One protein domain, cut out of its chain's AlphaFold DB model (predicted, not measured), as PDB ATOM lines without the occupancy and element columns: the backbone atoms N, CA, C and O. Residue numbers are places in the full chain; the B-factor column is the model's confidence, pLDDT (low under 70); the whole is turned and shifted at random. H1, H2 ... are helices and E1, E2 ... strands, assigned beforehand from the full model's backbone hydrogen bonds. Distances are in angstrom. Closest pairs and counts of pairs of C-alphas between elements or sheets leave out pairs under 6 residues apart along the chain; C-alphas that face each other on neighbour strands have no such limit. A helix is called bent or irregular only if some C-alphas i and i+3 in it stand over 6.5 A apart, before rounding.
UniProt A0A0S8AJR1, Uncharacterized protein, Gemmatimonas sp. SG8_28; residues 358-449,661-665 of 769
ATOM      1  N   SER A 358     136.081 -35.573-154.474       85.62
ATOM      2  CA  SER A 358     135.758 -34.675-155.591       85.62
ATOM      3  C   SER A 358     136.166 -33.221-155.318       85.62
ATOM      4  O   SER A 358     136.578 -32.500-156.223       85.62
ATOM      5  N   VAL A 359     136.085 -32.791-154.052       87.31
ATOM      6  CA  VAL A 359     136.564 -31.476-153.614       87.31
ATOM      7  C   VAL A 359     138.085 -31.443-153.670       87.31
ATOM      8  O   VAL A 359     138.646 -30.539-154.276       87.31
ATOM      9  N   LEU A 360     138.747 -32.444-153.094       88.69
ATOM     10  CA  LEU A 360     140.202 -32.525-153.075       88.69
ATOM     11  C   LEU A 360     140.808 -32.562-154.492       88.69
ATOM     12  O   LEU A 360     141.712 -31.782-154.776       88.69
ATOM     13  N   GLU A 361     140.305 -33.413-155.391       88.12
ATOM     14  CA  GLU A 361     140.768 -33.528-156.785       88.12
ATOM     15  C   GLU A 361     140.637 -32.203-157.534       88.12
ATOM     16  O   GLU A 361     141.592 -31.750-158.167       88.12
ATOM     17  N   ARG A 362     139.475 -31.549-157.407       89.69
ATOM     18  CA  ARG A 362     139.226 -30.236-158.003       89.69
ATOM     19  C   ARG A 362     140.218 -29.199-157.493       89.69
ATOM     20  O   ARG A 362     140.835 -28.517-158.299       89.69
ATOM     21  N   VAL A 363     140.409 -29.096-156.176       89.94
ATOM     22  CA  VAL A 363     141.318 -28.099-155.584       89.94
ATOM     23  C   VAL A 363     142.763 -28.338-156.010       89.94
ATOM     24  O   VAL A 363     143.475 -27.389-156.329       89.94
ATOM     25  N   VAL A 364     143.209 -29.595-156.051       89.88
ATOM     26  CA  VAL A 364     144.562 -29.933-156.512       89.88
ATOM     27  C   VAL A 364     144.744 -29.592-157.993       89.88
ATOM     28  O   VAL A 364     145.775 -29.025-158.358       89.88
ATOM     29  N   ALA A 365     143.748 -29.874-158.836       89.25
ATOM     30  CA  ALA A 365     143.768 -29.489-160.245       89.25
ATOM     31  C   ALA A 365     143.776 -27.960-160.425       89.25
ATOM     32  O   ALA A 365     144.599 -27.436-161.177       89.25
ATOM     33  N   ASP A 366     142.930 -27.238-159.687       87.94
ATOM     34  CA  ASP A 366     142.845 -25.774-159.717       87.94
ATOM     35  C   ASP A 366     144.179 -25.129-159.294       87.94
ATOM     36  O   ASP A 366     144.636 -24.181-159.933       87.94
ATOM     37  N   ARG A 367     144.863 -25.681-158.278       88.19
ATOM     38  CA  ARG A 367     146.200 -25.232-157.840       88.19
ATOM     39  C   ARG A 367     147.296 -25.508-158.862       88.19
ATOM     40  O   ARG A 367     148.172 -24.662-159.059       88.19
ATOM     41  N   ALA A 368     147.264 -26.669-159.516       86.62
ATOM     42  CA  ALA A 368     148.203 -26.977-160.592       86.62
ATOM     43  C   ALA A 368     148.035 -25.978-161.749       86.62
ATOM     44  O   ALA A 368     149.005 -25.360-162.179       86.62
ATOM     45  N   LEU A 369     146.791 -25.719-162.164       87.38
ATOM     46  CA  LEU A 369     146.477 -24.701-163.169       87.38
ATOM     47  C   LEU A 369     146.877 -23.289-162.720       87.38
ATOM     48  O   LEU A 369     147.334 -22.501-163.542       87.38
ATOM     49  N   ALA A 370     146.712 -22.951-161.439       84.69
ATOM     50  CA  ALA A 370     147.130 -21.663-160.884       84.69
ATOM     51  C   ALA A 370     148.646 -21.460-160.998       84.69
ATOM     52  O   ALA A 370     149.087 -20.405-161.445       84.69
ATOM     53  N   THR A 371     149.421 -22.487-160.638       83.56
ATOM     54  CA  THR A 371     150.890 -22.479-160.720       83.56
ATOM     55  C   THR A 371     151.348 -22.277-162.165       83.56
ATOM     56  O   THR A 371     152.226 -21.463-162.446       83.56
ATOM     57  N   ASP A 372     150.704 -22.975-163.101       83.38
ATOM     58  CA  ASP A 372     151.004 -22.887-164.529       83.38
ATOM     59  C   ASP A 372     150.694 -21.494-165.087       83.38
ATOM     60  O   ASP A 372     151.557 -20.863-165.696       83.38
ATOM     61  N   ARG A 373     149.498 -20.972-164.789       83.12
ATOM     62  CA  ARG A 373     149.097 -19.612-165.177       83.12
ATOM     63  C   ARG A 373     150.008 -18.551-164.578       83.12
ATOM     64  O   ARG A 373     150.269 -17.560-165.242       83.12
ATOM     65  N   HIS A 374     150.493 -18.735-163.351       80.94
ATOM     66  CA  HIS A 374     151.405 -17.785-162.720       80.94
ATOM     67  C   HIS A 374     152.723 -17.665-163.499       80.94
ATOM     68  O   HIS A 374     153.203 -16.557-163.747       80.94
ATOM     69  N   VAL A 375     153.286 -18.797-163.938       81.12
ATOM     70  CA  VAL A 375     154.473 -18.803-164.808       81.12
ATOM     71  C   VAL A 375     154.170 -18.101-166.128       81.12
ATOM     72  O   VAL A 375     154.940 -17.240-166.552       81.12
ATOM     73  N   ASP A 376     153.054 -18.441-166.769       83.00
ATOM     74  CA  ASP A 376     152.690 -17.870-168.065       83.00
ATOM     75  C   ASP A 376     152.437 -16.358-167.977       83.00
ATOM     76  O   ASP A 376     152.950 -15.606-168.807       83.00
ATOM     77  N   ASP A 377     151.730 -15.891-166.945       81.38
ATOM     78  CA  ASP A 377     151.473 -14.472-166.671       81.38
ATOM     79  C   ASP A 377     152.783 -13.690-166.499       81.38
ATOM     80  O   ASP A 377     152.913 -12.576-167.007       81.38
ATOM     81  N   MET A 378     153.785 -14.283-165.846       80.75
ATOM     82  CA  MET A 378     155.108 -13.677-165.676       80.75
ATOM     83  C   MET A 378     155.912 -13.644-166.986       80.75
ATOM     84  O   MET A 378     156.578 -12.646-167.280       80.75
ATOM     85  N   LEU A 379     155.889 -14.721-167.776       81.06
ATOM     86  CA  LEU A 379     156.659 -14.804-169.021       81.06
ATOM     87  C   LEU A 379     156.023 -13.992-170.157       81.06
ATOM     88  O   LEU A 379     156.741 -13.503-171.032       81.06
ATOM     89  N   THR A 380     154.701 -13.826-170.150       85.31
ATOM     90  CA  THR A 380     153.943 -13.184-171.234       85.31
ATOM     91  C   THR A 380     154.406 -11.754-171.530       85.31
ATOM     92  O   THR A 380     154.696 -11.480-172.695       85.31
ATOM     93  N   PRO A 381     154.570 -10.841-170.550       82.00
ATOM     94  CA  PRO A 381     155.056  -9.493-170.828       82.00
ATOM     95  C   PRO A 381     156.455  -9.467-171.453       82.00
ATOM     96  O   PRO A 381     156.709  -8.691-172.374       82.00
ATOM     97  N   ILE A 382     157.357 -10.344-170.999       81.50
ATOM     98  CA  ILE A 382     158.717 -10.459-171.548       81.50
ATOM     99  C   ILE A 382     158.649 -10.971-172.989       81.50
ATOM    100  O   ILE A 382     159.246 -10.388-173.895       81.50
ATOM    101  N   ALA A 383     157.892 -12.043-173.217       83.06
ATOM    102  CA  ALA A 383     157.747 -12.645-174.531       83.06
ATOM    103  C   ALA A 383     157.062 -11.701-175.532       83.06
ATOM    104  O   ALA A 383     157.482 -11.655-176.686       83.06
ATOM    105  N   ALA A 384     156.065 -10.921-175.100       83.00
ATOM    106  CA  ALA A 384     155.389  -9.923-175.927       83.00
ATOM    107  C   ALA A 384     156.361  -8.830-176.394       83.00
ATOM    108  O   ALA A 384     156.421  -8.522-177.583       83.00
ATOM    109  N   LEU A 385     157.203  -8.312-175.493       80.44
ATOM    110  CA  LEU A 385     158.233  -7.332-175.854       80.44
ATOM    111  C   LEU A 385     159.277  -7.911-176.824       80.44
ATOM    112  O   LEU A 385     159.711  -7.213-177.736       80.44
ATOM    113  N   LEU A 386     159.636  -9.193-176.676       76.94
ATOM    114  CA  LEU A 386     160.528  -9.906-177.605       76.94
ATOM    115  C   LEU A 386     159.869 -10.237-178.957       76.94
ATOM    116  O   LEU A 386     160.557 -10.487-179.949       76.94
ATOM    117  N   ALA A 387     158.544 -10.345-179.006       74.88
ATOM    118  CA  ALA A 387     157.786 -10.684-180.209       74.88
ATOM    119  C   ALA A 387     157.409  -9.451-181.047       74.88
ATOM    120  O   ALA A 387     157.093  -9.589-182.232       74.88
ATOM    121  N   GLY A 388     157.452  -8.255-180.454       74.19
ATOM    122  CA  GLY A 388     156.957  -7.039-181.086       74.19
ATOM    123  C   GLY A 388     155.459  -7.165-181.368       74.19
ATOM    124  O   GLY A 388     154.663  -7.300-180.448       74.19
ATOM    125  N   ASN A 389     155.076  -7.162-182.648       68.44
ATOM    126  CA  ASN A 389     153.671  -7.270-183.068       68.44
ATOM    127  C   ASN A 389     153.192  -8.717-183.295       68.44
ATOM    128  O   ASN A 389     152.048  -8.919-183.706       68.44
ATOM    129  N   ALA A 390     154.049  -9.727-183.112       72.44
ATOM    130  CA  ALA A 390     153.656 -11.120-183.309       72.44
ATOM    131  C   ALA A 390     152.875 -11.660-182.099       72.44
ATOM    132  O   ALA A 390     153.230 -11.405-180.950       72.44
ATOM    133  N   VAL A 391     151.833 -12.450-182.365       75.62
ATOM    134  CA  VAL A 391     151.065 -13.137-181.317       75.62
ATOM    135  C   VAL A 391     151.953 -14.187-180.653       75.62
ATOM    136  O   VAL A 391     152.499 -15.063-181.326       75.62
ATOM    137  N   VAL A 392     152.088 -14.108-179.332       74.50
ATOM    138  CA  VAL A 392     152.828 -15.087-178.533       74.50
ATOM    139  C   VAL A 392     151.863 -16.174-178.079       74.50
ATOM    140  O   VAL A 392     150.996 -15.925-177.250       74.50
ATOM    141  N   THR A 393     152.017 -17.381-178.618       76.88
ATOM    142  CA  THR A 393     151.232 -18.559-178.206       76.88
ATOM    143  C   THR A 393     151.961 -19.434-177.189       76.88
ATOM    144  O   THR A 393     151.322 -20.218-176.502       76.88
ATOM    145  N   ASP A 394     153.289 -19.312-177.107       82.88
ATOM    146  CA  ASP A 394     154.146 -20.029-176.156       82.88
ATOM    147  C   ASP A 394     155.264 -19.083-175.666       82.88
ATOM    148  O   ASP A 394     156.308 -18.943-176.325       82.88
ATOM    149  N   PRO A 395     155.039 -18.367-174.545       82.56
ATOM    150  CA  PRO A 395     156.017 -17.439-173.977       82.56
ATOM    151  C   PRO A 395     157.344 -18.114-173.614       82.56
ATOM    152  O   PRO A 395     158.416 -17.549-173.847       82.56
ATOM    153  N   ALA A 396     157.278 -19.340-173.088       80.69
ATOM    154  CA  ALA A 396     158.429 -20.123-172.653       80.69
ATOM    155  C   ALA A 396     159.351 -20.475-173.827       80.69
ATOM    156  O   ALA A 396     160.556 -20.211-173.774       80.69
ATOM    157  N   HIS A 397     158.785 -21.006-174.912       81.19
ATOM    158  CA  HIS A 397     159.536 -21.300-176.131       81.19
ATOM    159  C   HIS A 397     160.093 -20.027-176.782       81.19
ATOM    160  O   HIS A 397     161.224 -20.010-177.276       81.19
ATOM    161  N   ARG A 398     159.328 -18.926-176.777       81.62
ATOM    162  CA  ARG A 398     159.805 -17.654-177.340       81.62
ATOM    163  C   ARG A 398     161.055 -17.166-176.615       81.62
ATOM    164  O   ARG A 398     162.033 -16.827-177.279       81.62
ATOM    165  N   ILE A 399     161.049 -17.171-175.284       79.94
ATOM    166  CA  ILE A 399     162.206 -16.750-174.487       79.94
ATOM    167  C   ILE A 399     163.380 -17.710-174.699       79.94
ATOM    168  O   ILE A 399     164.484 -17.245-174.972       79.94
ATOM    169  N   SER A 400     163.159 -19.031-174.665       80.69
ATOM    170  CA  SER A 400     164.243 -20.013-174.842       80.69
ATOM    171  C   SER A 400     164.939 -19.896-176.204       80.69
ATOM    172  O   SER A 400     166.160 -20.040-176.279       80.69
ATOM    173  N   SER A 401     164.195 -19.557-177.265       77.50
ATOM    174  CA  SER A 401     164.741 -19.329-178.612       77.50
ATOM    175  C   SER A 401     165.619 -18.074-178.733       77.50
ATOM    176  O   SER A 401     166.389 -17.953-179.685       77.50
ATOM    177  N   MET A 402     165.524 -17.159-177.764       74.62
ATOM    178  CA  MET A 402     166.222 -15.870-177.743       74.62
ATOM    179  C   MET A 402     167.372 -15.823-176.729       74.62
ATOM    180  O   MET A 402     168.036 -14.793-176.629       74.62
ATOM    181  N   ILE A 403     167.630 -16.904-175.986       80.31
ATOM    182  CA  ILE A 403     168.794 -16.995-175.095       80.31
ATOM    183  C   ILE A 403     170.059 -17.146-175.942       80.31
ATOM    184  O   ILE A 403     170.159 -18.079-176.745       80.31
ATOM    185  N   ASP A 404     171.049 -16.273-175.733       77.12
ATOM    186  CA  ASP A 404     172.377 -16.445-176.329       77.12
ATOM    187  C   ASP A 404     173.078 -17.665-175.723       77.12
ATOM    188  O   ASP A 404     173.661 -17.600-174.634       77.12
ATOM    189  N   SER A 405     173.044 -18.801-176.417       80.69
ATOM    190  CA  SER A 405     173.779 -19.991-176.003       80.69
ATOM    191  C   SER A 405     174.349 -20.749-177.189       80.69
ATOM    192  O   SER A 405     173.645 -21.119-178.124       80.69
ATOM    193  N   ARG A 406     175.644 -21.057-177.080       83.06
ATOM    194  CA  ARG A 406     176.396 -21.899-178.022       83.06
ATOM    195  C   ARG A 406     176.417 -23.377-177.626       83.06
ATOM    196  O   ARG A 406     177.075 -24.175-178.284       83.06
ATOM    197  N   VAL A 407     175.777 -23.718-176.509       86.38
ATOM    198  CA  VAL A 407     175.719 -25.077-175.966       86.38
ATOM    199  C   VAL A 407     174.292 -25.408-175.540       86.38
ATOM    200  O   VAL A 407     173.580 -24.521-175.052       86.38
ATOM    201  N   PRO A 408     173.833 -26.651-175.753       87.56
ATOM    202  CA  PRO A 408     172.512 -27.053-175.306       87.56
ATOM    203  C   PRO A 408     172.449 -27.014-173.778       87.56
ATOM    204  O   PRO A 408     173.442 -27.239-173.087       87.56
ATOM    205  N   GLY A 409     171.266 -26.726-173.255       91.12
ATOM    206  CA  GLY A 409     171.047 -26.633-171.821       91.12
ATOM    207  C   GLY A 409     169.580 -26.433-171.495       91.12
ATOM    208  O   GLY A 409     168.700 -26.701-172.320       91.12
ATOM    209  N   TRP A 410     169.330 -25.942-170.291       91.31
ATOM    210  CA  TRP A 410     167.994 -25.744-169.757       91.31
ATOM    211  C   TRP A 410     167.843 -24.324-169.240       91.31
ATOM    212  O   TRP A 410     168.678 -23.833-168.487       91.31
ATOM    213  N   LEU A 411     166.764 -23.661-169.632       90.38
ATOM    214  CA  LEU A 411     166.300 -22.447-168.989       90.38
ATOM    215  C   LEU A 411     165.423 -22.855-167.806       90.38
ATOM    216  O   LEU A 411     164.357 -23.437-167.997       90.38
ATOM    217  N   VAL A 412     165.883 -22.578-166.594       92.19
ATOM    218  CA  VAL A 412     165.162 -22.873-165.358       92.19
ATOM    219  C   VAL A 412     164.451 -21.612-164.901       92.19
ATOM    220  O   VAL A 412     165.097 -20.620-164.572       92.19
ATOM    221  N   VAL A 413     163.124 -21.656-164.893       90.19
ATOM    222  CA  VAL A 413     162.246 -20.551-164.508       90.19
ATOM    223  C   VAL A 413     161.790 -20.742-163.067       90.19
ATOM    224  O   VAL A 413     161.337 -21.825-162.687       90.19
ATOM    225  N   ASN A 414     161.904 -19.680-162.273       89.75
ATOM    226  CA  ASN A 414     161.454 -19.644-160.891       89.75
ATOM    227  C   ASN A 414     160.141 -18.853-160.774       89.75
ATOM    228  O   ASN A 414     160.180 -17.625-160.878       89.75
ATOM    229  N   PRO A 415     159.000 -19.527-160.526       84.25
ATOM    230  CA  PRO A 415     157.715 -18.858-160.308       84.25
ATOM    231  C   PRO A 415     157.613 -18.161-158.947       84.25
ATOM    232  O   PRO A 415     156.665 -17.432-158.703       84.25
ATOM    233  N   SER A 416     158.563 -18.386-158.036       88.25
ATOM    234  CA  SER A 416     158.491 -17.831-156.688       88.25
ATOM    235  C   SER A 416     158.787 -16.324-156.667       88.25
ATOM    236  O   SER A 416     159.714 -15.869-157.352       88.25
ATOM    237  N   PRO A 417     158.125 -15.558-155.777       88.38
ATOM    238  CA  PRO A 417     158.500 -14.180-155.458       88.38
ATOM    239  C   PRO A 417     159.891 -14.061-154.819       88.38
ATOM    240  O   PRO A 417     160.389 -12.951-154.645       88.38
ATOM    241  N   PHE A 418     160.533 -15.180-154.470       90.00
ATOM    242  CA  PHE A 418     161.834 -15.210-153.815       90.00
ATOM    243  C   PHE A 418     162.894 -15.896-154.663       90.00
ATOM    244  O   PHE A 418     162.648 -16.900-155.332       90.00
ATOM    245  N   ARG A 419     164.116 -15.379-154.548       90.00
ATOM    246  CA  ARG A 419     165.335 -16.030-155.026       90.00
ATOM    247  C   ARG A 419     165.479 -17.411-154.383       90.00
ATOM    248  O   ARG A 419     165.237 -17.561-153.184       90.00
ATOM    249  N   ARG A 420     165.882 -18.414-155.166       90.31
ATOM    250  CA  ARG A 420     165.850 -19.814-154.731       90.31
ATOM    251  C   ARG A 420     167.027 -20.638-155.248       90.31
ATOM    252  O   ARG A 420     167.412 -20.546-156.407       90.31
ATOM    253  N   THR A 421     167.535 -21.506-154.377       92.38
ATOM    254  CA  THR A 421     168.407 -22.637-154.718       92.38
ATOM    255  C   THR A 421     167.633 -23.911-154.409       92.38
ATOM    256  O   THR A 421     167.176 -24.070-153.278       92.38
ATOM    257  N   ASP A 422     167.441 -24.789-155.392       92.62
ATOM    258  CA  ASP A 422     166.668 -26.031-155.231       92.62
ATOM    259  C   ASP A 422     167.034 -27.060-156.310       92.62
ATOM    260  O   ASP A 422     167.836 -26.793-157.207       92.62
ATOM    261  N   VAL A 423     166.438 -28.245-156.220       90.88
ATOM    262  CA  VAL A 423     166.564 -29.300-157.225       90.88
ATOM    263  C   VAL A 423     165.428 -29.185-158.235       90.88
ATOM    264  O   VAL A 423     164.253 -29.184-157.866       90.88
ATOM    265  N   VAL A 424     165.781 -29.125-159.518       90.69
ATOM    266  CA  VAL A 424     164.828 -29.224-160.626       90.69
ATOM    267  C   VAL A 424     164.819 -30.649-161.168       90.69
ATOM    268  O   VAL A 424     165.871 -31.270-161.331       90.69
ATOM    269  N   GLN A 425     163.625 -31.168-161.447       88.88
ATOM    270  CA  GLN A 425     163.465 -32.388-162.226       88.88
ATOM    271  C   GLN A 425     163.365 -32.013-163.702       88.88
ATOM    272  O   GLN A 425     162.479 -31.259-164.106       88.88
ATOM    273  N   LEU A 426     164.297 -32.519-164.499       88.94
ATOM    274  CA  LEU A 426     164.301 -32.338-165.941       88.94
ATOM    275  C   LEU A 426     163.230 -33.240-166.587       88.94
ATOM    276  O   LEU A 426     162.894 -34.286-166.026       88.94
ATOM    277  N   PRO A 427     162.702 -32.893-167.777       85.56
ATOM    278  CA  PRO A 427     161.700 -33.701-168.483       85.56
ATOM    279  C   PRO A 427     162.115 -35.149-168.779       85.56
ATOM    280  O   PRO A 427     161.259 -36.007-168.963       85.56
ATOM    281  N   ASP A 428     163.420 -35.429-168.824       82.19
ATOM    282  CA  ASP A 428     163.976 -36.778-168.999       82.19
ATOM    283  C   ASP A 428     164.071 -37.579-167.681       82.19
ATOM    284  O   ASP A 428     164.537 -38.717-167.673       82.19
ATOM    285  N   GLY A 429     163.622 -36.996-166.565       83.12
ATOM    286  CA  GLY A 429     163.611 -37.600-165.237       83.12
ATOM    287  C   GLY A 429     164.882 -37.380-164.418       83.12
ATOM    288  O   GLY A 429     164.881 -37.720-163.232       83.12
ATOM    289  N   ARG A 430     165.945 -36.799-164.992       87.62
ATOM    290  CA  ARG A 430     167.165 -36.466-164.240       87.62
ATOM    291  C   ARG A 430     166.915 -35.324-163.262       87.62
ATOM    292  O   ARG A 430     166.047 -34.479-163.471       87.62
ATOM    293  N   LEU A 431     167.705 -35.290-162.196       88.31
ATOM    294  CA  LEU A 431     167.675 -34.227-161.199       88.31
ATOM    295  C   LEU A 431     168.899 -33.331-161.367       88.31
ATOM    296  O   LEU A 431     170.005 -33.816-161.611       88.31
ATOM    297  N   GLN A 432     168.715 -32.025-161.217       89.62
ATOM    298  CA  GLN A 432     169.808 -31.061-161.283       89.62
ATOM    299  C   GLN A 432     169.678 -30.045-160.153       89.62
ATOM    300  O   GLN A 432     168.610 -29.474-159.935       89.62
ATOM    301  N   LEU A 433     170.772 -29.818-159.425       90.56
ATOM    302  CA  LEU A 433     170.855 -28.721-158.470       90.56
ATOM    303  C   LEU A 433     170.991 -27.409-159.241       90.56
ATOM    304  O   LEU A 433     171.895 -27.253-160.061       90.56
ATOM    305  N   VAL A 434     170.109 -26.462-158.948       91.94
ATOM    306  CA  VAL A 434     170.144 -25.122-159.521       91.94
ATOM    307  C   VAL A 434     170.301 -24.138-158.384       91.94
ATOM    308  O   VAL A 434     169.546 -24.160-157.411       91.94
ATOM    309  N   THR A 435     171.305 -23.281-158.491       91.25
ATOM    310  CA  THR A 435     171.636 -22.309-157.456       91.25
ATOM    311  C   THR A 435     171.248 -20.913-157.883       91.25
ATOM    312  O   THR A 435     171.499 -20.526-159.022       91.25
ATOM    313  N   ASP A 436     170.745 -20.147-156.923       88.75
ATOM    314  CA  ASP A 436     170.607 -18.702-157.033       88.75
ATOM    315  C   ASP A 436     169.673 -18.232-158.161       88.75
ATOM    316  O   ASP A 436     169.895 -17.193-158.781       88.75
ATOM    317  N   VAL A 437     168.601 -18.988-158.429       91.81
ATOM    318  CA  VAL A 437     167.610 -18.616-159.442       91.81
ATOM    319  C   VAL A 437     166.846 -17.371-158.965       91.81
ATOM    320  O   VAL A 437     166.263 -17.402-157.875       91.81
ATOM    321  N   PRO A 438     166.830 -16.280-159.753       88.00
ATOM    322  CA  PRO A 438     166.083 -15.049-159.504       88.00
ATOM    323  C   PRO A 438     164.644 -15.247-159.045       88.00
ATOM    324  O   PRO A 438     163.977 -16.152-159.532       88.00
ATOM    325  N   SER A 439     164.133 -14.370-158.178       85.62
ATOM    326  CA  SER A 439     162.683 -14.228-157.992       85.62
ATOM    327  C   SER A 439     162.022 -13.822-159.304       85.62
ATOM    328  O   SER A 439     162.535 -12.932-159.986       85.62
ATOM    329  N   LEU A 440     160.910 -14.479-159.648       81.50
ATOM    330  CA  LEU A 440     160.163 -14.254-160.891       81.50
ATOM    331  C   LEU A 440     161.079 -14.037-162.104       81.50
ATOM    332  O   LEU A 440     161.016 -13.037-162.826       81.50
ATOM    333  N   GLY A 441     162.019 -14.957-162.268       86.62
ATOM    334  CA  GLY A 441     163.059 -14.860-163.274       86.62
ATOM    335  C   GLY A 441     163.579 -16.229-163.659       86.62
ATOM    336  O   GLY A 441     162.925 -17.251-163.434       86.62
ATOM    337  N   TYR A 442     164.747 -16.254-164.285       88.62
ATOM    338  CA  TYR A 442     165.284 -17.481-164.844       88.62
ATOM    339  C   TYR A 442     166.809 -17.545-164.795       88.62
ATOM    340  O   TYR A 442     167.506 -16.528-164.736       88.62
ATOM    341  N   ALA A 443     167.319 -18.770-164.888       91.19
ATOM    342  CA  ALA A 443     168.734 -19.069-165.047       91.19
ATOM    343  C   ALA A 443     168.930 -20.165-166.100       91.19
ATOM    344  O   ALA A 443     168.246 -21.186-166.089       91.19
ATOM    345  N   PHE A 444     169.873 -19.963-167.012       90.12
ATOM    346  CA  PHE A 444     170.345 -20.996-167.921       90.12
ATOM    347  C   PHE A 444     171.346 -21.895-167.198       90.12
ATOM    348  O   PHE A 444     172.332 -21.413-166.636       90.12
ATOM    349  N   VAL A 445     171.122 -23.202-167.268       90.75
ATOM    350  CA  VAL A 445     172.034 -24.230-166.768       90.75
ATOM    351  C   VAL A 445     172.472 -25.153-167.894       90.75
ATOM    352  O   VAL A 445     171.726 -25.422-168.838       90.75
ATOM    353  N   LEU A 446     173.704 -25.644-167.789       89.06
ATOM    354  CA  LEU A 446     174.229 -26.656-168.699       89.06
ATOM    355  C   LEU A 446     173.501 -27.987-168.499       89.06
ATOM    356  O   LEU A 446     172.931 -28.251-167.441       89.06
ATOM    357  N   ASP A 447     173.524 -28.826-169.529       84.94
ATOM    358  CA  ASP A 447     172.873 -30.138-169.537       84.94
ATOM    359  C   ASP A 447     173.656 -31.187-168.715       84.94
ATOM    360  O   ASP A 447     174.177 -32.161-169.251       84.94
ATOM    361  N   GLU A 448     173.760 -30.971-167.401       81.06
ATOM    362  CA  GLU A 448     174.588 -31.747-166.456       81.06
ATOM    363  C   GLU A 448     173.757 -32.545-165.433       81.06
ATOM    364  O   GLU A 448     174.269 -32.974-164.401       81.06
ATOM    365  N   GLY A 449     172.458 -32.739-165.688       72.94
ATOM    366  CA  GLY A 449     171.573 -33.472-164.781       72.94
ATOM    367  C   GLY A 449     172.086 -34.876-164.445       72.94
ATOM    368  O   GLY A 449     172.640 -35.571-165.303       72.94
ATOM    369  N   ALA A 661     161.803 -26.345-166.075       90.62
ATOM    370  CA  ALA A 661     162.935 -26.483-166.989       90.62
ATOM    371  C   ALA A 661     162.459 -26.497-168.450       90.62
ATOM    372  O   ALA A 661     161.678 -27.358-168.851       90.62
ATOM    373  N   ILE A 662     162.962 -25.562-169.256       89.31
ATOM    374  CA  ILE A 662     162.652 -25.425-170.685       89.31
ATOM    375  C   ILE A 662     163.923 -25.691-171.486       89.31
ATOM    376  O   ILE A 662     164.984 -25.148-171.182       89.31
ATOM    377  N   ARG A 663     163.843 -26.527-172.523       88.75
ATOM    378  CA  ARG A 663     165.021 -26.881-173.322       88.75
ATOM    379  C   ARG A 663     165.524 -25.682-174.136       88.75
ATOM    380  O   ARG A 663     164.739 -24.989-174.777       88.75
ATOM    381  N   VAL A 664     166.844 -25.507-174.172       87.50
ATOM    382  CA  VAL A 664     167.552 -24.563-175.049       87.50
ATOM    383  C   VAL A 664     168.447 -25.360-175.999       87.50
ATOM    384  O   VAL A 664     169.255 -26.183-175.564       87.50
ATOM    385  N   ALA A 665     168.299 -25.134-177.307       80.75
ATOM    386  CA  ALA A 665     168.958 -25.935-178.343       80.75
ATOM    387  C   ALA A 665     170.477 -25.698-178.451       80.75
ATOM    388  O   ALA A 665     171.190 -26.567-178.948       80.75
TER     389      ALA A 665
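This is residues 358 to 449 and 661 to 665 of the 769 residues of an uncharacterized protein of Gemmatimonas sp. SG8_28 (UniProt A0A0S8AJR1). A small sandwich, two sheets face to face with their strands crossed, bears the short helix H2 over one sheet's other face; the long helix H1 passes beside H2 and sticks out as an arm with residues 358 to 370. The sheet E4 - E1 - E5 faces the hairpin E2 and E3, and both sheets are antiparallel. The printed part has 97 residues, in the order H1 H2 E1 E2 E3 E4 E5, mixed in class. It is only just compact, close to loose, with a radius of gyration of the C-alphas of 14.6 A and spans of 48 by 37 by 25 A.

H1, residues 358 to 387, begins at C-alpha (135.758, -34.675, -155.591) and is 40.8 A long. It has a kink of 39 degrees near residue 381 and is only just irregular: C-alphas 378 and 381 are 6.6 A apart. H2 is residues 395 to 401, 10.1 A. E1 is 409 to 414, 16.1 A; E2 420 to 425, 14.8 A; E3 431 to 437, 15.7 A; E4 441 to 446, 17.1 A; E5 661 to 664, 9.5 A, ending at C-alpha (167.552, -24.563, -175.049).

H1 touches H2 with residues 376 to 387 alone, closest at the C-alphas of Ala 383 and Pro 395, 5.1 A, at a steep tilt of 49 degrees. H1 only grazes the sheet E4 - E1 - E5. H2 is on it at a height of 8.9 A, over E5. N 411 and O 662 are 2.8 A apart between E1 and E5, N 412 and O 443 2.8 A between E1 and E4, N 422 and O 434 3.0 A between E2 and E3. The sheets' strands stand at 57 degrees. In H2 each O i to N i+4 pair is within hydrogen-bond range, in H1 24 of 26.

The farthest C-alphas, of Ser 358 and Arg 406, are 48.1 A apart. Residues 450 to 660 are not printed; the gap is 11.3 A. Of the links printed whole, none is long. Only residue 389 has pLDDT under 70.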